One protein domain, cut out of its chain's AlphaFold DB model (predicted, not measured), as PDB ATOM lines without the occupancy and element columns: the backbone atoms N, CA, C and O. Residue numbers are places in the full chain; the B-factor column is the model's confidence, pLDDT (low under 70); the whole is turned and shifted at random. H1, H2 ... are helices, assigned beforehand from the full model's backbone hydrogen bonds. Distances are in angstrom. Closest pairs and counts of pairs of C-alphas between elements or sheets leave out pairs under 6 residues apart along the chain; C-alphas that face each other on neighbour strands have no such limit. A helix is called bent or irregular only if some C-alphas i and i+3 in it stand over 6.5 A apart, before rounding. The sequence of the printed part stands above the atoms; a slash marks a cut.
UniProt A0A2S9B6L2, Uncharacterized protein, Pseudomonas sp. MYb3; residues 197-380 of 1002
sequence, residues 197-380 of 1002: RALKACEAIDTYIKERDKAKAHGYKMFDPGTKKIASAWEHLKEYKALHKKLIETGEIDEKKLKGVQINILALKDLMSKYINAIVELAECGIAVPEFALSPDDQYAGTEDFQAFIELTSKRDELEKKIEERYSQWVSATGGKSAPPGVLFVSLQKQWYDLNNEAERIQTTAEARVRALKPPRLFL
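Overview. This is residues 197 to 380 of the 1002 residues of an uncharacterized protein of Pseudomonas sp. MYb3 (UniProt A0A2S9B6L2). A long helical hairpin, H6 and H7, reaches away from a looser group of helices, H1 to H4, with the short H5 between the two groups. In that group H1 packs on H4, while a second, shorter hairpin of H2 and H3 meets H4 near where residues 273 to 277 lie; the links of the two hairpins, around Glu 252 and Lys 337, are at opposite ends of the longest axis. The printed part has 184 residues with seven named helices, H1 to H7 in order along the chain, and no named strand; its class is all helix. The whole is loose, with a radius of gyration of the C-alphas of 19.7 A, and elongated, with spans of 69 by 38 by 32 A.

Arrangement. H1, residues 197 to 217, touches H4, residues 270 to 284, the hub, which touches four helices. Their closest C-alphas, those of Tyr 208 and Ala 278, are 4.9 A apart, and they run opposite ways at a shallow tilt of 34 degrees, only just short of steep. H2, residues 233 to 250, and H3, residues 255 to 267, form a helical hairpin, opposite ways at a shallow tilt of 18 degrees; their closest C-alphas are those of His 236 and Val 261, 5.9 A apart. H3 and H4 form another helical hairpin, opposite ways at a steep tilt of 40 degrees. H3 touches H4 with residues 265 to 266 alone, the closest C-alphas being those of Ile 265 and Ser 273, 5.8 A apart. H2 only just touches H4, with 3 pairs of C-alphas within 8 A, the closest those of Ala 233 and Ile 276 at 6.8 A. H5, residues 290 to 294, only just touches H4, also with 3 such pairs, the closest those of Ile 279 and Phe 292 at 6.9 A. H5 touches H6, residues 301 to 333, with the closest C-alphas those of Leu 294 and Phe 306, 4.9 A apart. H5 also touches H7, residues 342 to 372, with the closest C-alphas those of Ala 293 and Ala 366, 5.1 A apart. H6 and H7 form a helical hairpin, opposite ways at a shallow tilt of 27 degrees, with the closest C-alphas those of Leu 312 and Leu 355, 6.6 A apart. H6 is close to but not clearly touching H1, with the C-alphas of Lys 216 and Ser 314 closest at 7.8 A. H7 is apart from H1, H2, H3 and H4. Residues 287 to 288 make a short parallel pairing with residues 378 to 379. Every O i to N i+4 pair is within hydrogen-bond range in H1, H2 and H5; the counts are 8 of 9 in H3, 9 of 11 in H4, 27 of 29 in H6 and 25 of 27 in H7.

Along the chain. H1 begins at C-alpha 197, (151.819, 94.508, 180.510), and is 30.0 A long from first to last C-alpha. H2 measures 25.9 A, H3 17.9 A, H4 21.1 A and H5 5.8 A. H4 is irregular, but only just: C-alphas 271 and 274 are 6.6 A apart. H6, the longest helix by residues, measures 47.0 A and ends at C-alpha 333, (119.281, 100.426, 138.697). H7 measures 44.0 A and ends at C-alpha 372, (162.946, 109.780, 166.467). H7 is irregular, with C-alphas 344 and 347 7.7 A apart, and has a kink of 33 degrees near residue 349.

Size, cuts and confidence. The two C-alphas farthest apart, those of Glu 252 and Lys 337, are 69.8 A apart. The printed part has no cut. The link from H1 to H2, residues 218 to 232, is long. The mean pLDDT of the printed part is 71.7, and 80 residues are under 70, among them residues 219 to 235, 246 to 272 and 329 to 344.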
ATOM      1  N   ARG A 197     151.585  93.366 181.403       67.31
ATOM      2  CA  ARG A 197     151.819  94.508 180.510       67.31
ATOM      3  C   ARG A 197     151.446  94.188 179.062       67.31
ATOM      4  O   ARG A 197     150.815  95.020 178.424       67.31
ATOM      5  N   ALA A 198     151.798  93.003 178.556       66.94
ATOM      6  CA  ALA A 198     151.446  92.580 177.197       66.94
ATOM      7  C   ALA A 198     149.925  92.468 177.012       66.94
ATOM      8  O   ALA A 198     149.390  92.881 175.988       66.94
ATOM      9  N   LEU A 199     149.220  91.978 178.034       70.81
ATOM     10  CA  LEU A 199     147.760  91.895 178.007       70.81
ATOM     11  C   LEU A 199     147.099  93.263 178.203       70.81
ATOM     12  O   LEU A 199     146.155  93.575 177.489       70.81
ATOM     13  N   LYS A 200     147.653  94.127 179.066       74.00
ATOM     14  CA  LYS A 200     147.221  95.529 179.189       74.00
ATOM     15  C   LYS A 200     147.370  96.277 177.860       74.00
ATOM     16  O   LYS A 200     146.510  97.079 177.524       74.00
ATOM     17  N   ALA A 201     148.433  96.016 177.096       72.88
ATOM     18  CA  ALA A 201     148.610  96.601 175.768       72.88
ATOM     19  C   ALA A 201     147.519  96.140 174.786       72.88
ATOM     20  O   ALA A 201     146.998  96.966 174.046       72.88
ATOM     21  N   CYS A 202     147.128  94.861 174.827       76.25
ATOM     22  CA  CYS A 202     146.000  94.339 174.051       76.25
ATOM     23  C   CYS A 202     144.675  95.019 174.444       76.25
ATOM     24  O   CYS A 202     143.985  95.562 173.589       76.25
ATOM     25  N   GLU A 203     144.370  95.089 175.745       81.56
ATOM     26  CA  GLU A 203     143.171  95.766 176.270       81.56
ATOM     27  C   GLU A 203     143.138  97.265 175.896       81.56
ATOM     28  O   GLU A 203     142.086  97.812 175.548       81.56
ATOM     29  N   ALA A 204     144.294  97.936 175.932       82.25
ATOM     30  CA  ALA A 204     144.433  99.333 175.526       82.25
ATOM     31  C   ALA A 204     144.214  99.521 174.014       82.25
ATOM     32  O   ALA A 204     143.646 100.535 173.611       82.25
ATOM     33  N   ILE A 205     144.603  98.551 173.175       85.12
ATOM     34  CA  ILE A 205     144.353  98.579 171.724       85.12
ATOM     35  C   ILE A 205     142.870  98.414 171.424       85.12
ATOM     36  O   ILE A 205     142.324  99.217 170.669       85.12
ATOM     37  N   ASP A 206     142.201  97.455 172.063       86.75
ATOM     38  CA  ASP A 206     140.755  97.265 171.905       86.75
ATOM     39  C   ASP A 206     139.985  98.525 172.324       86.75
ATOM     40  O   ASP A 206     139.055  98.976 171.644       86.75
ATOM     41  N   THR A 207     140.411  99.142 173.431       90.12
ATOM     42  CA  THR A 207     139.853 100.408 173.917       90.12
ATOM     43  C   THR A 207     140.095 101.535 172.917       90.12
ATOM     44  O   THR A 207     139.167 102.269 172.577       90.12
ATOM     45  N   TYR A 208     141.316 101.653 172.396       91.56
ATOM     46  CA  TYR A 208     141.668 102.641 171.387       91.56
ATOM     47  C   TYR A 208     140.851 102.487 170.103       91.56
ATOM     48  O   TYR A 208     140.276 103.479 169.668       91.56
ATOM     49  N   ILE A 209     140.741 101.285 169.527       89.94
ATOM     50  CA  ILE A 209     139.966 101.033 168.299       89.94
ATOM     51  C   ILE A 209     138.517 101.488 168.502       89.94
ATOM     52  O   ILE A 209     137.986 102.283 167.726       89.94
ATOM     53  N   LYS A 210     137.905 101.075 169.617       90.62
ATOM     54  CA  LYS A 210     136.533 101.452 169.967       90.62
ATOM     55  C   LYS A 210     136.346 102.964 170.099       90.62
ATOM     56  O   LYS A 210     135.344 103.502 169.625       90.62
ATOM     57  N   GLU A 211     137.249 103.658 170.791       88.12
ATOM     58  CA  GLU A 211     137.135 105.107 170.970       88.12
ATOM     59  C   GLU A 211     137.507 105.882 169.692       88.12
ATOM     60  O   GLU A 211     136.858 106.888 169.404       88.12
ATOM     61  N   ARG A 212     138.448 105.384 168.878       87.62
ATOM     62  CA  ARG A 212     138.800 105.912 167.548       87.62
ATOM     63  C   ARG A 212     137.596 105.899 166.617       87.62
ATOM     64  O   ARG A 212     137.319 106.907 165.974       87.62
ATOM     65  N   ASP A 213     136.843 104.805 166.581       86.31
ATOM     66  CA  ASP A 213     135.675 104.680 165.704       86.31
ATOM     67  C   ASP A 213     134.558 105.661 166.102       86.31
ATOM     68  O   ASP A 213     133.923 106.282 165.245       86.31
ATOM     69  N   LYS A 214     134.367 105.901 167.407       84.62
ATOM     70  CA  LYS A 214     133.466 106.963 167.893       84.62
ATOM     71  C   LYS A 214     133.961 108.348 167.491       84.62
ATOM     72  O   LYS A 214     133.168 109.178 167.054       84.62
ATOM     73  N   ALA A 215     135.253 108.604 167.650       79.50
ATOM     74  CA  ALA A 215     135.915 109.842 167.258       79.50
ATOM     75  C   ALA A 215     135.720 110.139 165.757       79.50
ATOM     76  O   ALA A 215     135.313 111.240 165.369       79.50
ATOM     77  N   LYS A 216     135.925 109.115 164.928       79.31
ATOM     78  CA  LYS A 216     135.724 109.124 163.479       79.31
ATOM     79  C   LYS A 216     134.276 109.424 163.098       79.31
ATOM     80  O   LYS A 216     134.036 110.282 162.252       79.31
ATOM     81  N   ALA A 217     133.301 108.816 163.779       79.81
ATOM     82  CA  ALA A 217     131.873 109.074 163.557       79.81
ATOM     83  C   ALA A 217     131.462 110.544 163.794       79.81
ATOM     84  O   ALA A 217     130.494 111.017 163.202       79.81
ATOM     85  N   HIS A 218     132.215 111.291 164.611       72.75
ATOM     86  CA  HIS A 218     132.008 112.727 164.839       72.75
ATOM     87  C   HIS A 218     132.840 113.623 163.891       72.75
ATOM     88  O   HIS A 218     132.872 114.846 164.058       72.75
ATOM     89  N   GLY A 219     133.505 113.034 162.889       67.06
ATOM     90  CA  GLY A 219     134.248 113.726 161.832       67.06
ATOM     91  C   GLY A 219     135.547 114.378 162.294       67.06
ATOM     92  O   GLY A 219     135.936 115.394 161.726       67.06
ATOM     93  N   TYR A 220     136.161 113.884 163.376       68.62
ATOM     94  CA  TYR A 220     137.388 114.433 163.975       68.62
ATOM     95  C   TYR A 220     137.380 115.955 164.258       68.62
ATOM     96  O   TYR A 220     138.416 116.512 164.624       68.62
ATOM     97  N   LYS A 221     136.210 116.625 164.221       58.62
ATOM     98  CA  LYS A 221     136.005 118.062 164.532       58.62
ATOM     99  C   LYS A 221     136.541 118.469 165.915       58.62
ATOM    100  O   LYS A 221     136.718 119.642 166.212       58.62
ATOM    101  N   MET A 222     136.805 117.475 166.751       58.03
ATOM    102  CA  MET A 222     137.467 117.518 168.052       58.03
ATOM    103  C   MET A 222     138.950 117.955 168.050       58.03
ATOM    104  O   MET A 222     139.467 118.278 169.117       58.03
ATOM    105  N   PHE A 223     139.635 117.993 166.897       61.41
ATOM    106  CA  PHE A 223     141.015 118.504 166.774       61.41
ATOM    107  C   PHE A 223     141.108 119.927 166.175       61.41
ATOM    108  O   PHE A 223     142.214 120.453 166.021       61.41
ATOM    109  N   ASP A 224     139.971 120.564 165.868       57.19
ATOM    110  CA  ASP A 224     139.889 121.914 165.287       57.19
ATOM    111  C   ASP A 224     140.082 123.009 166.369       57.19
ATOM    112  O   ASP A 224     139.346 123.034 167.362       57.19
ATOM    113  N   PRO A 225     141.045 123.944 166.213       51.59
ATOM    114  CA  PRO A 225     141.317 125.021 167.173       51.59
ATOM    115  C   PRO A 225     140.243 126.127 167.241       51.59
ATOM    116  O   PRO A 225     140.436 127.101 167.977       51.59
ATOM    117  N   GLY A 226     139.132 126.008 166.502       52.59
ATOM    118  CA  GLY A 226     138.158 127.059 166.167       52.59
ATOM    119  C   GLY A 226     137.571 127.945 167.280       52.59
ATOM    120  O   GLY A 226     136.834 128.878 166.970       52.59
ATOM    121  N   THR A 227     137.887 127.739 168.564       53.03
ATOM    122  CA  THR A 227     137.391 128.595 169.661       53.03
ATOM    123  C   THR A 227     138.454 129.232 170.565       53.03
ATOM    124  O   THR A 227     138.076 130.079 171.373       53.03
ATOM    125  N   LYS A 228     139.755 128.891 170.458       52.94
ATOM    126  CA  LYS A 228     140.880 129.398 171.303       52.94
ATOM    127  C   LYS A 228     140.683 129.356 172.841       52.94
ATOM    128  O   LYS A 228     141.543 129.836 173.570       52.94
ATOM    129  N   LYS A 229     139.557 128.838 173.348       48.69
ATOM    130  CA  LYS A 229     139.148 128.866 174.768       48.69
ATOM    131  C   LYS A 229     139.201 127.497 175.454       48.69
ATOM    132  O   LYS A 229     139.068 127.441 176.671       48.69
ATOM    133  N   ILE A 230     139.357 126.416 174.693       51.16
ATOM    134  CA  ILE A 230     139.460 125.037 175.184       51.16
ATOM    135  C   ILE A 230     140.771 124.484 174.638       51.16
ATOM    136  O   ILE A 230     141.008 124.617 173.435       51.16
ATOM    137  N   ALA A 231     141.598 123.897 175.507       55.69
ATOM    138  CA  ALA A 231     142.814 123.234 175.066       55.69
ATOM    139  C   ALA A 231     142.452 122.107 174.088       55.69
ATOM    140  O   ALA A 231     141.548 121.309 174.358       55.69
ATOM    141  N   SER A 232     143.097 122.065 172.928       64.19
ATOM    142  CA  SER A 232     142.788 121.046 171.927       64.19
ATOM    143  C   SER A 232     143.348 119.681 172.348       64.19
ATOM    144  O   SER A 232     144.314 119.570 173.105       64.19
ATOM    145  N   ALA A 233     142.789 118.609 171.788       66.44
ATOM    146  CA  ALA A 233     143.339 117.266 171.950       66.44
ATOM    147  C   ALA A 233     144.825 117.158 171.526       66.44
ATOM    148  O   ALA A 233     145.569 116.347 172.080       66.44
ATOM    149  N   TRP A 234     145.287 117.988 170.581       68.38
ATOM    150  CA  TRP A 234     146.685 117.990 170.141       68.38
ATOM    151  C   TRP A 234     147.607 118.800 171.061       68.38
ATOM    152  O   TRP A 234     148.762 118.414 171.221       68.38
ATOM    153  N   GLU A 235     147.121 119.866 171.710       69.69
ATOM    154  CA  GLU A 235     147.889 120.588 172.736       69.69
ATOM    155  C   GLU A 235     148.232 119.653 173.897       69.69
ATOM    156  O   GLU A 235     149.369 119.638 174.363       69.69
ATOM    157  N   HIS A 236     147.296 118.780 174.270       71.69
ATOM    158  CA  HIS A 236     147.528 117.757 175.281       71.69
ATOM    159  C   HIS A 236     148.614 116.739 174.873       71.69
ATOM    160  O   HIS A 236     149.565 116.507 175.622       71.69
ATOM    161  N   LEU A 237     148.530 116.165 173.664       73.50
ATOM    162  CA  LEU A 237     149.550 115.232 173.158       73.50
ATOM    163  C   LEU A 237     150.925 115.906 172.999       73.50
ATOM    164  O   LEU A 237     151.951 115.284 173.279       73.50
ATOM    165  N   LYS A 238     150.957 117.184 172.604       76.06
ATOM    166  CA  LYS A 238     152.178 117.994 172.521       76.06
ATOM    167  C   LYS A 238     152.804 118.209 173.894       76.06
ATOM    168  O   LYS A 238     154.009 118.024 174.044       76.06
ATOM    169  N   GLU A 239     152.019 118.593 174.898       73.44
ATOM    170  CA  GLU A 239     152.508 118.757 176.270       73.44
ATOM    171  C   GLU A 239     153.041 117.439 176.833       73.44
ATOM    172  O   GLU A 239     154.128 117.428 177.413       73.44
ATOM    173  N   TYR A 240     152.349 116.327 176.570       74.19
ATOM    174  CA  TYR A 240     152.804 114.986 176.928       74.19
ATOM    175  C   TYR A 240     154.139 114.630 176.253       74.19
ATOM    176  O   TYR A 240     155.091 114.226 176.923       74.19
ATOM    177  N   LYS A 241     154.271 114.829 174.935       74.44
ATOM    178  CA  LYS A 241     155.537 114.608 174.214       74.44
ATOM    179  C   LYS A 241     156.655 115.516 174.718       74.44
ATOM    180  O   LYS A 241     157.788 115.072 174.872       74.44
ATOM    181  N   ALA A 242     156.354 116.782 174.996       73.56
ATOM    182  CA  ALA A 242     157.329 117.753 175.475       73.56
ATOM    183  C   ALA A 242     157.762 117.488 176.925       73.56
ATOM    184  O   ALA A 242     158.880 117.852 177.293       73.56
ATOM    185  N   LEU A 243     156.891 116.877 177.734       71.12
ATOM    186  CA  LEU A 243     157.227 116.329 179.044       71.12
ATOM    187  C   LEU A 243     158.230 115.177 178.888       71.12
ATOM    188  O   LEU A 243     159.297 115.235 179.488       71.12
ATOM    189  N   HIS A 244     157.941 114.204 178.012       67.38
ATOM    190  CA  HIS A 244     158.850 113.089 177.694       67.38
ATOM    191  C   HIS A 244     160.205 113.573 177.168       67.38
ATOM    192  O   HIS A 244     161.247 113.165 177.671       67.38
ATOM    193  N   LYS A 245     160.207 114.487 176.192       70.75
ATOM    194  CA  LYS A 245     161.435 115.030 175.597       70.75
ATOM    195  C   LYS A 245     162.316 115.718 176.638       70.75
ATOM    196  O   LYS A 245     163.497 115.402 176.726       70.75
ATOM    197  N   LYS A 246     161.747 116.623 177.444       67.50
ATOM    198  CA  LYS A 246     162.505 117.332 178.484       67.50
ATOM    199  C   LYS A 246     163.031 116.366 179.541       67.50
ATOM    200  O   LYS A 246     164.198 116.469 179.911       67.50
ATOM    201  N   LEU A 247     162.214 115.399 179.952       61.38
ATOM    202  CA  LEU A 247     162.633 114.357 180.880       61.38
ATOM    203  C   LEU A 247     163.841 113.568 180.356       61.38
ATOM    204  O   LEU A 247     164.740 113.237 181.118       61.38
ATOM    205  N   ILE A 248     163.912 113.315 179.054       59.38
ATOM    206  CA  ILE A 248     165.015 112.565 178.438       59.38
ATOM    207  C   ILE A 248     166.262 113.427 178.240       59.38
ATOM    208  O   ILE A 248     167.373 112.960 178.464       59.38
ATOM    209  N   GLU A 249     166.092 114.684 177.832       61.97
ATOM    210  CA  GLU A 249     167.206 115.613 177.610       61.97
ATOM    211  C   GLU A 249     167.869 116.058 178.917       61.97
ATOM    212  O   GLU A 249     169.077 116.284 178.942       61.97
ATOM    213  N   THR A 250     167.087 116.197 179.990       58.09
ATOM    214  CA  THR A 250     167.545 116.818 181.243       58.09
ATOM    215  C   THR A 250     167.534 115.878 182.444       58.09
ATOM    216  O   THR A 250     168.172 116.185 183.443       58.09
ATOM    217  N   GLY A 251     166.835 114.740 182.372       52.31
ATOM    218  CA  GLY A 251     166.583 113.882 183.536       52.31
ATOM    219  C   GLY A 251     165.541 114.449 184.511       52.31
ATOM    220  O   GLY A 251     165.236 113.802 185.509       52.31
ATOM    221  N   GLU A 252     164.970 115.627 184.229       58.62
ATOM    222  CA  GLU A 252     164.025 116.327 185.103       58.62
ATOM    223  C   GLU A 252     162.585 116.237 184.583       58.62
ATOM    224  O   GLU A 252     162.299 116.501 183.409       58.62
ATOM    225  N   ILE A 253     161.644 115.925 185.476       62.62
ATOM    226  CA  ILE A 253     160.213 116.005 185.169       62.62
ATOM    227  C   ILE A 253     159.778 117.468 185.265       62.62
ATOM    228  O   ILE A 253     159.923 118.118 186.296       62.62
ATOM    229  N   ASP A 254     159.233 118.002 184.173       65.31
ATOM    230  CA  ASP A 254     158.645 119.340 184.159       65.31
ATOM    231  C   ASP A 254     157.284 119.306 184.862       65.31
ATOM    232  O   ASP A 254     156.259 119.049 184.232       65.31
ATOM    233  N   GLU A 255     157.285 119.548 186.174       63.50
ATOM    234  CA  GLU A 255     156.093 119.546 187.033       63.50
ATOM    235  C   GLU A 255     154.956 120.404 186.458       63.50
ATOM    236  O   GLU A 255     153.787 120.015 186.487       63.50
ATOM    237  N   LYS A 256     155.285 121.552 185.850       66.25
ATOM    238  CA  LYS A 256     154.295 122.447 185.244       66.25
ATOM    239  C   LYS A 256     153.637 121.812 184.019       66.25
ATOM    240  O   LYS A 256     152.426 121.950 183.850       66.25
ATOM    241  N   LYS A 257     154.402 121.111 183.176       66.81
ATOM    242  CA  LYS A 257     153.851 120.357 182.038       66.81
ATOM    243  C   LYS A 257     153.110 119.102 182.480       66.81
ATOM    244  O   LYS A 257     152.059 118.828 181.920       66.81
ATOM    245  N   LEU A 258     153.598 118.373 183.486       66.31
ATOM    246  CA  LEU A 258     152.891 117.223 184.063       66.31
ATOM    247  C   LEU A 258     151.512 117.648 184.593       66.31
ATOM    248  O   LEU A 258     150.501 117.024 184.273       66.31
ATOM    249  N   LYS A 259     151.461 118.774 185.312       64.12
ATOM    250  CA  LYS A 259     150.222 119.402 185.781       64.12
ATOM    251  C   LYS A 259     149.332 119.870 184.626       64.12
ATOM    252  O   LYS A 259     148.122 119.679 184.685       64.12
ATOM    253  N   GLY A 260     149.919 120.438 183.572       64.69
ATOM    254  CA  GLY A 260     149.216 120.791 182.333       64.69
ATOM    255  C   GLY A 260     148.537 119.582 181.691       64.69
ATOM    256  O   GLY A 260     147.329 119.600 181.487       64.69
ATOM    257  N   VAL A 261     149.273 118.483 181.508       65.56
ATOM    258  CA  VAL A 261     148.771 117.202 180.987       65.56
ATOM    259  C   VAL A 261     147.601 116.692 181.844       65.56
ATOM    260  O   VAL A 261     146.521 116.437 181.312       65.56
ATOM    261  N   GLN A 262     147.764 116.611 183.167       64.38
ATOM    262  CA  GLN A 262     146.724 116.113 184.079       64.38
ATOM    263  C   GLN A 262     145.457 116.988 184.095       64.38
ATOM    264  O   GLN A 262     144.342 116.466 184.036       64.38
ATOM    265  N   ILE A 263     145.606 118.315 184.147       62.97
ATOM    266  CA  ILE A 263     144.474 119.255 184.161       62.97
ATOM    267  C   ILE A 263     143.776 119.284 182.801       62.97
ATOM    268  O   ILE A 263     142.547 119.312 182.745       62.97
ATOM    269  N   ASN A 264     144.534 119.239 181.705       63.16
ATOM    270  CA  ASN A 264     143.975 119.275 180.362       63.16
ATOM    271  C   ASN A 264     143.121 118.032 180.082       63.16
ATOM    272  O   ASN A 264     142.037 118.199 179.540       63.16
ATOM    273  N   ILE A 265     143.497 116.828 180.542       62.50
ATOM    274  CA  ILE A 265     142.635 115.624 180.438       62.50
ATOM    275  C   ILE A 265     141.270 115.837 181.095       62.50
ATOM    276  O   ILE A 265     140.249 115.449 180.530       62.50
ATOM    277  N   LEU A 266     141.253 116.462 182.274       59.03
ATOM    278  CA  LEU A 266     140.025 116.753 183.016       59.03
ATOM    279  C   LEU A 266     139.204 117.884 182.372       59.03
ATOM    280  O   LEU A 266     137.987 117.920 182.528       59.03
ATOM    281  N   ALA A 267     139.861 118.802 181.657       58.25
ATOM    282  CA  ALA A 267     139.229 119.912 180.946       58.25
ATOM    283  C   ALA A 267     138.733 119.540 179.531       58.25
ATOM    284  O   ALA A 267     137.880 120.243 178.978       58.25
ATOM    285  N   LEU A 268     139.234 118.449 178.935       61.97
ATOM    286  CA  LEU A 268     138.692 117.871 177.703       61.97
ATOM    287  C   LEU A 268     137.246 117.405 177.967       61.97
ATOM    288  O   LEU A 268     136.973 116.725 178.952       61.97
ATOM    289  N   LYS A 269     136.298 117.748 177.079       59.19
ATOM    290  CA  LYS A 269     134.897 117.281 177.186       59.19
ATOM    291  C   LYS A 269     134.833 115.748 177.311       59.19
ATOM    292  O   LYS A 269     135.652 115.065 176.699       59.19
ATOM    293  N   ASP A 270     133.787 115.219 177.959       60.72
ATOM    294  CA  ASP A 270     133.528 113.770 178.150       60.72
ATOM    295  C   ASP A 270     133.687 112.904 176.885       60.72
ATOM    296  O   ASP A 270     134.000 111.717 176.973       60.72
ATOM    297  N   LEU A 271     133.467 113.485 175.700       56.78
ATOM    298  CA  LEU A 271     133.620 112.801 174.415       56.78
ATOM    299  C   LEU A 271     135.095 112.582 174.011       56.78
ATOM    300  O   LEU A 271     135.387 111.624 173.307       56.78
ATOM    301  N   MET A 272     136.017 113.463 174.425       64.19
ATOM    302  CA  MET A 272     137.424 113.472 173.979       64.19
ATOM    303  C   MET A 272     138.375 112.850 174.995       64.19
ATOM    304  O   MET A 272     139.376 112.258 174.596       64.19
ATOM    305  N   SER A 273     138.058 112.959 176.290       72.06
ATOM    306  CA  SER A 273     138.912 112.431 177.358       72.06
ATOM    307  C   SER A 273     139.161 110.934 177.177       72.06
ATOM    308  O   SER A 273     140.297 110.496 177.269       72.06
ATOM    309  N   LYS A 274     138.142 110.153 176.797       80.31
ATOM    310  CA  LYS A 274     138.270 108.699 176.599       80.31
ATOM    311  C   LYS A 274     139.179 108.320 175.432       80.31
ATOM    312  O   LYS A 274     140.022 107.445 175.590       80.31
ATOM    313  N   TYR A 275     139.038 108.981 174.286       82.06
ATOM    314  CA  TYR A 275     139.858 108.679 173.111       82.06
ATOM    315  C   TYR A 275     141.313 109.120 173.299       82.06
ATOM    316  O   TYR A 275     142.234 108.364 173.001       82.06
ATOM    317  N   ILE A 276     141.532 110.311 173.862       77.88
ATOM    318  CA  ILE A 276     142.884 110.803 174.145       77.88
ATOM    319  C   ILE A 276     143.550 109.986 175.246       77.88
ATOM    320  O   ILE A 276     144.711 109.615 175.085       77.88
ATOM    321  N   ASN A 277     142.814 109.611 176.293       78.88
ATOM    322  CA  ASN A 277     143.320 108.683 177.298       78.88
ATOM    323  C   ASN A 277     143.678 107.339 176.668       78.88
ATOM    324  O   ASN A 277     144.741 106.826 176.977       78.88
ATOM    325  N   ALA A 278     142.886 106.806 175.732       86.50
ATOM    326  CA  ALA A 278     143.240 105.565 175.045       86.50
ATOM    327  C   ALA A 278     144.547 105.694 174.235       86.50
ATOM    328  O   ALA A 278     145.395 104.806 174.284       86.50
ATOM    329  N   ILE A 279     144.768 106.822 173.545       86.06
ATOM    330  CA  ILE A 279     146.038 107.099 172.845       86.06
ATOM    331  C   ILE A 279     147.208 107.203 173.839       86.06
ATOM    332  O   ILE A 279     148.287 106.665 173.584       86.06
ATOM    333  N   VAL A 280     147.016 107.886 174.971       78.81
ATOM    334  CA  VAL A 280     148.039 108.034 176.018       78.81
ATOM    335  C   VAL A 280     148.320 106.700 176.714       78.81
ATOM    336  O   VAL A 280     149.479 106.374 176.937       78.81
ATOM    337  N   GLU A 281     147.308 105.882 176.987       78.38
ATOM    338  CA  GLU A 281     147.453 104.539 177.558       78.38
ATOM    339  C   GLU A 281     148.218 103.608 176.610       78.38
ATOM    340  O   GLU A 281     149.093 102.857 177.050       78.38
ATOM    341  N   LEU A 282     147.967 103.688 175.297       78.69
ATOM    342  CA  LEU A 282     148.794 103.005 174.299       78.69
ATOM    343  C   LEU A 282     150.237 103.493 174.332       78.69
ATOM    344  O   LEU A 282     151.169 102.681 174.321       78.69
ATOM    345  N   ALA A 283     150.428 104.807 174.435       76.25
ATOM    346  CA  ALA A 283     151.743 105.394 174.596       76.25
ATOM    347  C   ALA A 283     152.425 104.858 175.874       76.25
ATOM    348  O   ALA A 283     153.571 104.415 175.823       76.25
ATOM    349  N   GLU A 284     151.755 104.783 177.015       71.44
ATOM    350  CA  GLU A 284     152.305 104.164 178.233       71.44
ATOM    351  C   GLU A 284     152.664 102.680 178.031       71.44
ATOM    352  O   GLU A 284     153.696 102.188 178.500       71.44
ATOM    353  N   CYS A 285     151.882 101.958 177.229       67.19
ATOM    354  CA  CYS A 285     152.203 100.595 176.807       67.19
ATOM    355  C   CYS A 285     153.390 100.511 175.820       67.19
ATOM    356  O   CYS A 285     153.829  99.411 175.488       67.19
ATOM    357  N   GLY A 286     153.967 101.640 175.400       68.44
ATOM    358  CA  GLY A 286     155.101 101.717 174.477       68.44
ATOM    359  C   GLY A 286     154.701 101.687 173.002       68.44
ATOM    360  O   GLY A 286     155.560 101.446 172.156       68.44
ATOM    361  N   ILE A 287     153.429 101.930 172.691       75.69
ATOM    362  CA  ILE A 287     152.837 101.849 171.354       75.69
ATOM    363  C   ILE A 287     152.476 103.260 170.874       75.69
ATOM    364  O   ILE A 287     152.006 104.089 171.645       75.69
ATOM    365  N   ALA A 288     152.731 103.559 169.606       82.75
ATOM    366  CA  ALA A 288     152.347 104.807 168.962       82.75
ATOM    367  C   ALA A 288     151.427 104.508 167.777       82.75
ATOM    368  O   ALA A 288     151.780 103.738 166.887       82.75
ATOM    369  N   VAL A 289     150.271 105.158 167.763       89.31
ATOM    370  CA  VAL A 289     149.322 105.181 166.638       89.31
ATOM    371  C   VAL A 289     149.567 106.429 165.774       89.31
ATOM    372  O   VAL A 289     150.293 107.324 166.229       89.31
ATOM    373  N   PRO A 290     149.019 106.535 164.546       89.12
ATOM    374  CA  PRO A 290     149.271 107.668 163.651       89.12
ATOM    375  C   PRO A 290     148.985 109.029 164.291       89.12
ATOM    376  O   PRO A 290     149.761 109.964 164.121       89.12
ATOM    377  N   GLU A 291     147.942 109.130 165.111       86.62
ATOM    378  CA  GLU A 291     147.560 110.344 165.828       86.62
ATOM    379  C   GLU A 291     148.635 110.771 166.827       86.62
ATOM    380  O   GLU A 291     148.977 111.948 166.929       86.62
ATOM    381  N   PHE A 292     149.230 109.809 167.533       85.50
ATOM    382  CA  PHE A 292     150.351 110.081 168.421       85.50
ATOM    383  C   PHE A 292     151.610 110.429 167.623       85.50
ATOM    384  O   PHE A 292     152.285 111.400 167.947       85.50
ATOM    385  N   ALA A 293     151.920 109.673 166.570       85.62
ATOM    386  CA  ALA A 293     153.102 109.862 165.733       85.62
ATOM    387  C   ALA A 293     153.137 111.248 165.080       85.62
ATOM    388  O   ALA A 293     154.142 111.958 165.141       85.62
ATOM    389  N   LEU A 294     152.008 111.644 164.499       84.00
ATOM    390  CA  LEU A 294     151.869 112.853 163.704       84.00
ATOM    391  C   LEU A 294     151.463 114.067 164.534       84.00
ATOM    392  O   LEU A 294     151.556 115.173 164.011       84.00
ATOM    393  N   SER A 295     151.076 113.904 165.809       77.31
ATOM    394  CA  SER A 295     150.699 115.052 166.643       77.31
ATOM    395  C   SER A 295     151.811 116.110 166.717       77.31
ATOM    396  O   SER A 295     152.997 115.754 166.668       77.31
ATOM    397  N   PRO A 296     151.462 117.403 166.833       65.69
ATOM    398  CA  PRO A 296     152.381 118.481 166.508       65.69
ATOM    399  C   PRO A 296     153.468 118.677 167.566       65.69
ATOM    400  O   PRO A 296     153.160 118.951 168.725       65.69
ATOM    401  N   ASP A 297     154.737 118.635 167.159       60.91
ATOM    402  CA  ASP A 297     155.851 119.106 167.999       60.91
ATOM    403  C   ASP A 297     155.984 120.645 167.917       60.91
ATOM    404  O   ASP A 297     156.229 121.325 168.917       60.91
ATOM    405  N   ASP A 298     155.725 121.195 166.724       55.50
ATOM    406  CA  ASP A 298     155.664 122.619 166.374       55.50
ATOM    407  C   ASP A 298     154.263 122.965 165.830       55.50
ATOM    408  O   ASP A 298     153.635 122.147 165.160       55.50
ATOM    409  N   GLN A 299     153.771 124.174 166.122       46.62
ATOM    410  CA  GLN A 299     152.427 124.650 165.773       46.62
ATOM    411  C   GLN A 299     152.181 124.727 164.253       46.62
ATOM    412  O   GLN A 299     151.020 124.716 163.843       46.62
ATOM    413  N   TYR A 300     153.232 124.763 163.427       48.44
ATOM    414  CA  TYR A 300     153.122 124.831 161.964       48.44
ATOM    415  C   TYR A 300     153.371 123.464 161.296       48.44
ATOM    416  O   TYR A 300     152.420 122.819 160.864       48.44
ATOM    417  N   ALA A 301     154.609 122.954 161.294       48.12
ATOM    418  CA  ALA A 301     154.966 121.716 160.576       48.12
ATOM    419  C   ALA A 301     154.328 120.432 161.152       48.12
ATOM    420  O   ALA A 301     154.096 119.448 160.452       48.12
ATOM    421  N   GLY A 302     154.046 120.412 162.454       55.19
ATOM    422  CA  GLY A 302     153.406 119.272 163.104       55.19
ATOM    423  C   GLY A 302     151.905 119.169 162.820       55.19
ATOM    424  O   GLY A 302     151.346 118.076 162.850       55.19
ATOM    425  N   THR A 303     151.269 120.304 162.534       64.44
ATOM    426  CA  THR A 303     149.819 120.427 162.364       64.44
ATOM    427  C   THR A 303     149.372 119.975 160.973       64.44
ATOM    428  O   THR A 303     148.339 119.319 160.864       64.44
ATOM    429  N   GLU A 304     150.166 120.250 159.933       71.62
ATOM    430  CA  GLU A 304     149.851 119.881 158.544       71.62
ATOM    431  C   GLU A 304     149.799 118.361 158.339       71.62
ATOM    432  O   GLU A 304     148.804 117.850 157.833       71.62
ATOM    433  N   ASP A 305     150.813 117.611 158.790       76.88
ATOM    434  CA  ASP A 305     150.861 116.155 158.578       76.88
ATOM    435  C   ASP A 305     149.757 115.402 159.345       76.88
ATOM    436  O   ASP A 305     149.202 114.419 158.850       76.88
ATOM    437  N   PHE A 306     149.406 115.863 160.551       78.81
ATOM    438  CA  PHE A 306     148.291 115.293 161.308       78.81
ATOM    439  C   PHE A 306     146.942 115.613 160.655       78.81
ATOM    440  O   PHE A 306     146.108 114.722 160.507       78.81
ATOM    441  N   GLN A 307     146.724 116.862 160.230       77.25
ATOM    442  CA  GLN A 307     145.510 117.230 159.499       77.25
ATOM    443  C   GLN A 307     145.389 116.441 158.195       77.25
ATOM    444  O   GLN A 307     144.307 115.937 157.903       77.25
ATOM    445  N   ALA A 308     146.497 116.238 157.478       83.38
ATOM    446  CA  ALA A 308     146.540 115.405 156.285       83.38
ATOM    447  C   ALA A 308     146.144 113.950 156.590       83.38
ATOM    448  O   ALA A 308     145.399 113.352 155.819       83.38
ATOM    449  N   PHE A 309     146.553 113.383 157.733       87.44
ATOM    450  CA  PHE A 309     146.127 112.042 158.158       87.44
ATOM    451  C   PHE A 309     144.621 111.951 158.441       87.44
ATOM    452  O   PHE A 309     143.960 111.001 158.009       87.44
ATOM    453  N   ILE A 310     144.068 112.939 159.146       83.19
ATOM    454  CA  ILE A 310     142.633 113.009 159.453       83.19
ATOM    455  C   ILE A 310     141.801 113.211 158.179       83.19
ATOM    456  O   ILE A 310     140.758 112.577 157.985       83.19
ATOM    457  N   GLU A 311     142.270 114.074 157.280       84.56
ATOM    458  CA  GLU A 311     141.645 114.303 155.981       84.56
ATOM    459  C   GLU A 311     141.723 113.046 155.109       84.56
ATOM    460  O   GLU A 311     140.724 112.658 154.509       84.56
ATOM    461  N   LEU A 312     142.870 112.360 155.095       88.75
ATOM    462  CA  LEU A 312     143.058 111.086 154.406       88.75
ATOM    463  C   LEU A 312     142.069 110.030 154.906       88.75
ATOM    464  O   LEU A 312     141.397 109.401 154.090       88.75
ATOM    465  N   THR A 313     141.965 109.819 156.221       84.88
ATOM    466  CA  THR A 313     141.043 108.820 156.792       84.88
ATOM    467  C   THR A 313     139.589 109.149 156.469       84.88
ATOM    468  O   THR A 313     138.835 108.256 156.089       84.88
ATOM    469  N   SER A 314     139.209 110.427 156.531       84.50
ATOM    470  CA  SER A 314     137.859 110.876 156.168       84.50
ATOM    471  C   SER A 314     137.571 110.679 154.674       84.50
ATOM    472  O   SER A 314     136.550 110.096 154.311       84.50
ATOM    473  N   LYS A 315     138.494 111.089 153.793       87.94
ATOM    474  CA  LYS A 315     138.370 110.911 152.338       87.94
ATOM    475  C   LYS A 315     138.333 109.442 151.936       87.94
ATOM    476  O   LYS A 315     137.596 109.101 151.016       87.94
ATOM    477  N   ARG A 316     139.096 108.572 152.607       84.31
ATOM    478  CA  ARG A 316     139.073 107.123 152.359       84.31
ATOM    479  C   ARG A 316     137.717 106.520 152.705       84.31
ATOM    480  O   ARG A 316     137.185 105.785 151.885       84.31
ATOM    481  N   ASP A 317     137.135 106.882 153.843       81.62
ATOM    482  CA  ASP A 317     135.799 106.418 154.234       81.62
ATOM    483  C   ASP A 317     134.700 106.926 153.305       81.62
ATOM    484  O   ASP A 317     133.808 106.175 152.919       81.62
ATOM    485  N   GLU A 318     134.745 108.209 152.947       86.06
ATOM    486  CA  GLU A 318     133.807 108.768 151.978       86.06
ATOM    487  C   GLU A 318     133.945 108.096 150.619       86.06
ATOM    488  O   GLU A 318     132.942 107.855 149.952       86.06
ATOM    489  N   LEU A 319     135.175 107.814 150.192       84.25
ATOM    490  CA  LEU A 319     135.424 107.113 148.947       84.25
ATOM    491  C   LEU A 319     134.900 105.676 149.014       84.25
ATOM    492  O   LEU A 319     134.259 105.247 148.061       84.25
ATOM    493  N   GLU A 320     135.110 104.966 150.126       81.31
ATOM    494  CA  GLU A 320     134.567 103.623 150.354       81.31
ATOM    495  C   GLU A 320     133.043 103.627 150.234       81.31
ATOM    496  O   GLU A 320     132.487 102.908 149.408       81.31
ATOM    497  N   LYS A 321     132.372 104.538 150.952       84.31
ATOM    498  CA  LYS A 321     130.917 104.712 150.874       84.31
ATOM    499  C   LYS A 321     130.459 105.069 149.470       84.31
ATOM    500  O   LYS A 321     129.525 104.459 148.976       84.31
ATOM    501  N   LYS A 322     131.126 106.002 148.781       82.88
ATOM    502  CA  LYS A 322     130.798 106.358 147.389       82.88
ATOM    503  C   LYS A 322     130.942 105.163 146.452       82.88
ATOM    504  O   LYS A 322     130.181 105.058 145.497       82.88
ATOM    505  N   ILE A 323     131.908 104.281 146.694       77.44
ATOM    506  CA  ILE A 323     132.109 103.066 145.900       77.44
ATOM    507  C   ILE A 323     131.010 102.048 146.195       77.44
ATOM    508  O   ILE A 323     130.419 101.538 145.247       77.44
ATOM    509  N   GLU A 324     130.694 101.796 147.466       79.62
ATOM    510  CA  GLU A 324     129.600 100.910 147.881       79.62
ATOM    511  C   GLU A 324     128.233 101.417 147.411       79.62
ATOM    512  O   GLU A 324     127.426 100.642 146.902       79.62
ATOM    513  N   GLU A 325     127.975 102.718 147.529       79.38
ATOM    514  CA  GLU A 325     126.768 103.384 147.042       79.38
ATOM    515  C   GLU A 325     126.698 103.314 145.524       79.38
ATOM    516  O   GLU A 325     125.666 102.924 144.994       79.38
ATOM    517  N   ARG A 326     127.784 103.633 144.807       73.19
ATOM    518  CA  ARG A 326     127.820 103.534 143.344       73.19
ATOM    519  C   ARG A 326     127.594 102.099 142.885       73.19
ATOM    520  O   ARG A 326     126.861 101.883 141.924       73.19
ATOM    521  N   TYR A 327     128.187 101.130 143.580       74.62
ATOM    522  CA  TYR A 327     127.963  99.712 143.332       74.62
ATOM    523  C   TYR A 327     126.508  99.326 143.610       74.62
ATOM    524  O   TYR A 327     125.865  98.742 142.749       74.62
ATOM    525  N   SER A 328     125.947  99.711 144.754       72.06
ATOM    526  CA  SER A 328     124.568  99.392 145.144       72.06
ATOM    527  C   SER A 328     123.533 100.067 144.244       72.06
ATOM    528  O   SER A 328     122.550  99.440 143.863       72.06
ATOM    529  N   GLN A 329     123.758 101.325 143.860       67.31
ATOM    530  CA  GLN A 329     122.954 102.060 142.882       67.31
ATOM    531  C   GLN A 329     122.977 101.350 141.543       67.31
ATOM    532  O   GLN A 329     121.926 101.141 140.955       67.31
ATOM    533  N   TRP A 330     124.154 100.930 141.092       69.06
ATOM    534  CA  TRP A 330     124.282 100.165 139.867       69.06
ATOM    535  C   TRP A 330     123.571  98.805 139.970       69.06
ATOM    536  O   TRP A 330     122.783  98.474 139.086       69.06
ATOM    537  N   VAL A 331     123.749  98.047 141.061       65.06
ATOM    538  CA  VAL A 331     123.018  96.789 141.303       65.06
ATOM    539  C   VAL A 331     121.510  97.055 141.269       65.06
ATOM    540  O   VAL A 331     120.777  96.348 140.591       65.06
ATOM    541  N   SER A 332     121.027  98.102 141.935       65.06
ATOM    542  CA  SER A 332     119.601  98.430 141.990       65.06
ATOM    543  C   SER A 332     119.043  98.895 140.642       65.06
ATOM    544  O   SER A 332     118.006  98.396 140.212       65.06
ATOM    545  N   ALA A 333     119.709  99.836 139.969       55.94
ATOM    546  CA  ALA A 333     119.281 100.426 138.697       55.94
ATOM    547  C   ALA A 333     119.218  99.384 137.579       55.94
ATOM    548  O   ALA A 333     118.389  99.460 136.677       55.94
ATOM    549  N   THR A 334     120.073  98.372 137.676       54.56
ATOM    550  CA  THR A 334     120.179  97.321 136.672       54.56
ATOM    551  C   THR A 334     119.394  96.072 137.070       54.56
ATOM    552  O   THR A 334     119.337  95.112 136.308       54.56
ATOM    553  N   GLY A 335     118.782  96.045 138.264       57.88
ATOM    554  CA  GLY A 335     118.180  94.839 138.843       57.88
ATOM    555  C   GLY A 335     119.193  93.699 139.007       57.88
ATOM    556  O   GLY A 335     118.844  92.529 138.877       57.88
ATOM    557  N   GLY A 336     120.464  94.059 139.175       59.16
ATOM    558  CA  GLY A 336     121.632  93.198 139.127       59.16
ATOM    559  C   GLY A 336     122.072  92.848 137.710       59.16
ATOM    560  O   GLY A 336     123.184  92.366 137.567       59.16
ATOM    561  N   LYS A 337     121.261  93.090 136.673       51.47
ATOM    562  CA  LYS A 337     121.367  92.520 135.317       51.47
ATOM    563  C   LYS A 337     122.342  93.220 134.377       51.47
ATOM    564  O   LYS A 337     122.335  92.935 133.182       51.47
ATOM    565  N   SER A 338     123.170  94.134 134.864       50.81
ATOM    566  CA  SER A 338     124.216  94.734 134.036       50.81
ATOM    567  C   SER A 338     125.603  94.297 134.468       50.81
ATOM    568  O   SER A 338     125.737  93.580 135.455       50.81
ATOM    569  N   ALA A 339     126.633  94.698 133.717       52.06
ATOM    570  CA  ALA A 339     128.030  94.715 134.161       52.06
ATOM    571  C   ALA A 339     128.406  96.141 134.599       52.06
ATOM    572  O   ALA A 339     127.895  97.075 133.977       52.06
ATOM    573  N   PRO A 340     129.223  96.353 135.650       57.28
ATOM    574  CA  PRO A 340     129.628  97.702 136.004       57.28
ATOM    575  C   PRO A 340     130.587  98.199 134.920       57.28
ATOM    576  O   PRO A 340     131.621  97.560 134.707       57.28
ATOM    577  N   PRO A 341     130.282  99.300 134.207       54.44
ATOM    578  CA  PRO A 341     131.217  99.853 133.236       54.44
ATOM    579  C   PRO A 341     132.553 100.160 133.921       54.44
ATOM    580  O   PRO A 341     132.553 100.734 135.007       54.44
ATOM    581  N   GLY A 342     133.695  99.858 133.294       55.94
ATOM    582  CA  GLY A 342     135.000 100.277 133.830       55.94
ATOM    583  C   GLY A 342     135.029 101.790 134.104       55.94
ATOM    584  O   GLY A 342     135.474 102.224 135.164       55.94
ATOM    585  N   VAL A 343     134.408 102.569 133.205       55.59
ATOM    586  CA  VAL A 343     134.177 104.024 133.306       55.59
ATOM    587  C   VAL A 343     133.403 104.433 134.567       55.59
ATOM    588  O   VAL A 343     133.704 105.479 135.139       55.59
ATOM    589  N   LEU A 344     132.478 103.595 135.058       60.41
ATOM    590  CA  LEU A 344     131.629 103.876 136.226       60.41
ATOM    591  C   LEU A 344     132.452 104.177 137.482       60.41
ATOM    592  O   LEU A 344     132.036 104.974 138.327       60.41
ATOM    593  N   PHE A 345     133.622 103.541 137.584       70.31
ATOM    594  CA  PHE A 345     134.537 103.681 138.703       70.31
ATOM    595  C   PHE A 345     135.803 104.468 138.356       70.31
ATOM    596  O   PHE A 345     136.595 104.680 139.259       70.31
ATOM    597  N   VAL A 346     136.016 104.960 137.126       69.88
ATOM    598  CA  VAL A 346     137.285 105.627 136.736       69.88
ATOM    599  C   VAL A 346     137.634 106.804 137.650       69.88
ATOM    600  O   VAL A 346     138.776 106.935 138.093       69.88
ATOM    601  N   SER A 347     136.659 107.655 137.981       73.06
ATOM    602  CA  SER A 347     136.895 108.793 138.879       73.06
ATOM    603  C   SER A 347     137.145 108.361 140.328       73.06
ATOM    604  O   SER A 347     137.922 109.010 141.029       73.06
ATOM    605  N   LEU A 348     136.526 107.261 140.767       79.25
ATOM    606  CA  LEU A 348     136.686 106.679 142.104       79.25
ATOM    607  C   LEU A 348     138.019 105.922 142.226       79.25
ATOM    608  O   LEU A 348     138.694 106.028 143.242       79.25
ATOM    609  N   GLN A 349     138.446 105.232 141.167       77.00
ATOM    610  CA  GLN A 349     139.752 104.587 141.027       77.00
ATOM    611  C   GLN A 349     140.870 105.620 141.099       77.00
ATOM    612  O   GLN A 349     141.809 105.448 141.868       77.00
ATOM    613  N   LYS A 350     140.758 106.722 140.345       81.38
ATOM    614  CA  LYS A 350     141.744 107.808 140.401       81.38
ATOM    615  C   LYS A 350     141.867 108.377 141.816       81.38
ATOM    616  O   LYS A 350     142.973 108.453 142.339       81.38
ATOM    617  N   GLN A 351     140.738 108.694 142.453       83.50
ATOM    618  CA  GLN A 351     140.725 109.149 143.848       83.50
ATOM    619  C   GLN A 351     141.365 108.125 144.791       83.50
ATOM    620  O   GLN A 351     142.099 108.503 145.695       83.50
ATOM    621  N   TRP A 352     141.124 106.833 144.571       84.31
ATOM    622  CA  TRP A 352     141.704 105.769 145.383       84.31
ATOM    623  C   TRP A 352     143.235 105.715 145.269       84.31
ATOM    624  O   TRP A 352     143.914 105.663 146.292       84.31
ATOM    625  N   TYR A 353     143.780 105.802 144.051       81.19
ATOM    626  CA  TYR A 353     145.228 105.874 143.834       81.19
ATOM    627  C   TYR A 353     145.844 107.126 144.468       81.19
ATOM    628  O   TYR A 353     146.862 107.026 145.153       81.19
ATOM    629  N   ASP A 354     145.211 108.288 144.289       84.69
ATOM    630  CA  ASP A 354     145.676 109.549 144.871       84.69
ATOM    631  C   ASP A 354     145.726 109.460 146.411       84.69
ATOM    632  O   ASP A 354     146.719 109.852 147.027       84.69
ATOM    633  N   LEU A 355     144.700 108.870 147.041       86.12
ATOM    634  CA  LEU A 355     144.659 108.667 148.493       86.12
ATOM    635  C   LEU A 355     145.683 107.640 148.990       86.12
ATOM    636  O   LEU A 355     146.228 107.817 150.075       86.12
ATOM    637  N   ASN A 356     145.970 106.577 148.238       81.56
ATOM    638  CA  ASN A 356     146.984 105.602 148.648       81.56
ATOM    639  C   ASN A 356     148.404 106.171 148.595       81.56
ATOM    640  O   ASN A 356     149.186 105.923 149.513       81.56
ATOM    641  N   ASN A 357     148.723 106.960 147.565       81.44
ATOM    642  CA  ASN A 357     150.004 107.665 147.484       81.44
ATOM    643  C   ASN A 357     150.180 108.607 148.683       81.44
ATOM    644  O   ASN A 357     151.244 108.665 149.302       81.44
ATOM    645  N   GLU A 358     149.106 109.306 149.049       86.81
ATOM    646  CA  GLU A 358     149.098 110.177 150.219       86.81
ATOM    647  C   GLU A 358     149.231 109.386 151.532       86.81
ATOM    648  O   GLU A 358     149.994 109.777 152.417       86.81
ATOM    649  N   ALA A 359     148.573 108.228 151.644       84.81
ATOM    650  CA  ALA A 359     148.718 107.327 152.785       84.81
ATOM    651  C   ALA A 359     150.160 106.852 152.977       84.81
ATOM    652  O   ALA A 359     150.663 106.894 154.097       84.81
ATOM    653  N   GLU A 360     150.849 106.451 151.906       80.75
ATOM    654  CA  GLU A 360     152.247 106.018 151.991       80.75
ATOM    655  C   GLU A 360     153.178 107.161 152.426       80.75
ATOM    656  O   GLU A 360     154.063 106.959 153.269       80.75
ATOM    657  N   ARG A 361     152.955 108.378 151.910       85.88
ATOM    658  CA  ARG A 361     153.706 109.580 152.304       85.88
ATOM    659  C   ARG A 361     153.538 109.880 153.797       85.88
ATOM    660  O   ARG A 361     154.525 110.090 154.509       85.88
ATOM    661  N   ILE A 362     152.294 109.877 154.274       87.62
ATOM    662  CA  ILE A 362     151.953 110.146 155.674       87.62
ATOM    663  C   ILE A 362     152.494 109.040 156.584       87.62
ATOM    664  O   ILE A 362     153.124 109.343 157.597       87.62
ATOM    665  N   GLN A 363     152.325 107.768 156.209       84.69
ATOM    666  CA  GLN A 363     152.846 106.623 156.958       84.69
ATOM    667  C   GLN A 363     154.367 106.707 157.118       84.69
ATOM    668  O   GLN A 363     154.875 106.582 158.229       84.69
ATOM    669  N   THR A 364     155.094 106.990 156.034       77.44
ATOM    670  CA  THR A 364     156.560 107.130 156.064       77.44
ATOM    671  C   THR A 364     156.997 108.248 157.015       77.44
ATOM    672  O   THR A 364     157.964 108.098 157.764       77.44
ATOM    673  N   THR A 365     156.260 109.360 157.022       84.06
ATOM    674  CA  THR A 365     156.514 110.495 157.917       84.06
ATOM    675  C   THR A 365     156.233 110.133 159.377       84.06
ATOM    676  O   THR A 365     157.053 110.410 160.253       84.06
ATOM    677  N   ALA A 366     155.109 109.463 159.645       85.19
ATOM    678  CA  ALA A 366     154.734 108.988 160.973       85.19
ATOM    679  C   ALA A 366     155.767 108.000 161.538       85.19
ATOM    680  O   ALA A 366     156.224 108.167 162.669       85.19
ATOM    681  N   GLU A 367     156.194 107.024 160.732       74.69
ATOM    682  CA  GLU A 367     157.249 106.068 161.079       74.69
ATOM    683  C   GLU A 367     158.557 106.782 161.426       74.69
ATOM    684  O   GLU A 367     159.155 106.504 162.465       74.69
ATOM    685  N   ALA A 368     158.989 107.739 160.597       73.81
ATOM    686  CA  ALA A 368     160.207 108.506 160.847       73.81
ATOM    687  C   ALA A 368     160.134 109.303 162.161       73.81
ATOM    688  O   ALA A 368     161.093 109.292 162.935       73.81
ATOM    689  N   ARG A 369     158.990 109.940 162.453       77.81
ATOM    690  CA  ARG A 369     158.775 110.659 163.720       77.81
ATOM    691  C   ARG A 369     158.802 109.708 164.909       77.81
ATOM    692  O   ARG A 369     159.505 109.980 165.873       77.81
ATOM    693  N   VAL A 370     158.105 108.573 164.843       73.62
ATOM    694  CA  VAL A 370     158.089 107.589 165.939       73.62
ATOM    695  C   VAL A 370     159.463 106.986 166.196       73.62
ATOM    696  O   VAL A 370     159.810 106.789 167.360       73.62
ATOM    697  N   ARG A 371     160.265 106.750 165.148       65.69
ATOM    698  CA  ARG A 371     161.668 106.340 165.302       65.69
ATOM    699  C   ARG A 371     162.498 107.393 166.040       65.69
ATOM    700  O   ARG A 371     163.353 107.022 166.828       65.69
ATOM    701  N   ALA A 372     162.240 108.681 165.805       66.75
ATOM    702  CA  ALA A 372     162.946 109.780 166.467       66.75
ATOM    703  C   ALA A 372     162.424 110.100 167.883       66.75
ATOM    704  O   ALA A 372     163.099 110.801 168.642       66.75
ATOM    705  N   LEU A 373     161.222 109.632 168.245       65.19
ATOM    706  CA  LEU A 373     160.663 109.834 169.579       65.19
ATOM    707  C   LEU A 373     161.468 109.059 170.615       65.19
ATOM    708  O   LEU A 373     161.817 107.898 170.425       65.19
ATOM    709  N   LYS A 374     161.682 109.697 171.763       59.78
ATOM    710  CA  LYS A 374     162.295 109.068 172.925       59.78
ATOM    711  C   LYS A 374     161.243 108.995 174.050       59.78
ATOM    712  O   LYS A 374     160.577 110.003 174.295       59.78
ATOM    713  N   PRO A 375     161.057 107.835 174.710       52.31
ATOM    714  CA  PRO A 375     161.587 106.538 174.293       52.31
ATOM    715  C   PRO A 375     160.960 106.095 172.954       52.31
ATOM    716  O   PRO A 375     159.806 106.451 172.688       52.31
ATOM    717  N   PRO A 376     161.673 105.304 172.130       55.94
ATOM    718  CA  PRO A 376     161.138 104.821 170.865       55.94
ATOM    719  C   PRO A 376     159.919 103.937 171.119       55.94
ATOM    720  O   PRO A 376     159.889 103.111 172.040       55.94
ATOM    721  N   ARG A 377     158.895 104.097 170.286       70.94
ATOM    722  CA  ARG A 377     157.607 103.408 170.434       70.94
ATOM    723  C   ARG A 377     157.389 102.447 169.284       70.94
ATOM    724  O   ARG A 377     157.939 102.612 168.201       70.94
ATOM    725  N   LEU A 378     156.594 101.422 169.538       71.44
ATOM    726  CA  LEU A 378     156.118 100.549 168.490       71.44
ATOM    727  C   LEU A 378     155.086 101.302 167.649       71.44
ATOM    728  O   LEU A 378     153.994 101.561 168.143       71.44
ATOM    729  N   PHE A 379     155.412 101.632 166.400       77.50
ATOM    730  CA  PHE A 379     154.424 102.211 165.499       77.50
ATOM    731  C   PHE A 379     153.432 101.148 165.011       77.50
ATOM    732  O   PHE A 379     153.846 100.077 164.551       77.50
ATOM    733  N   LEU A 380     152.139 101.446 165.125       78.06
ATOM    734  CA  LEU A 380     151.045 100.660 164.561       78.06
ATOM    735  C   LEU A 380     150.239 101.559 163.627       78.06
ATOM    736  O   LEU A 380     149.506 102.424 164.097       78.06
TER     737      LEU A 380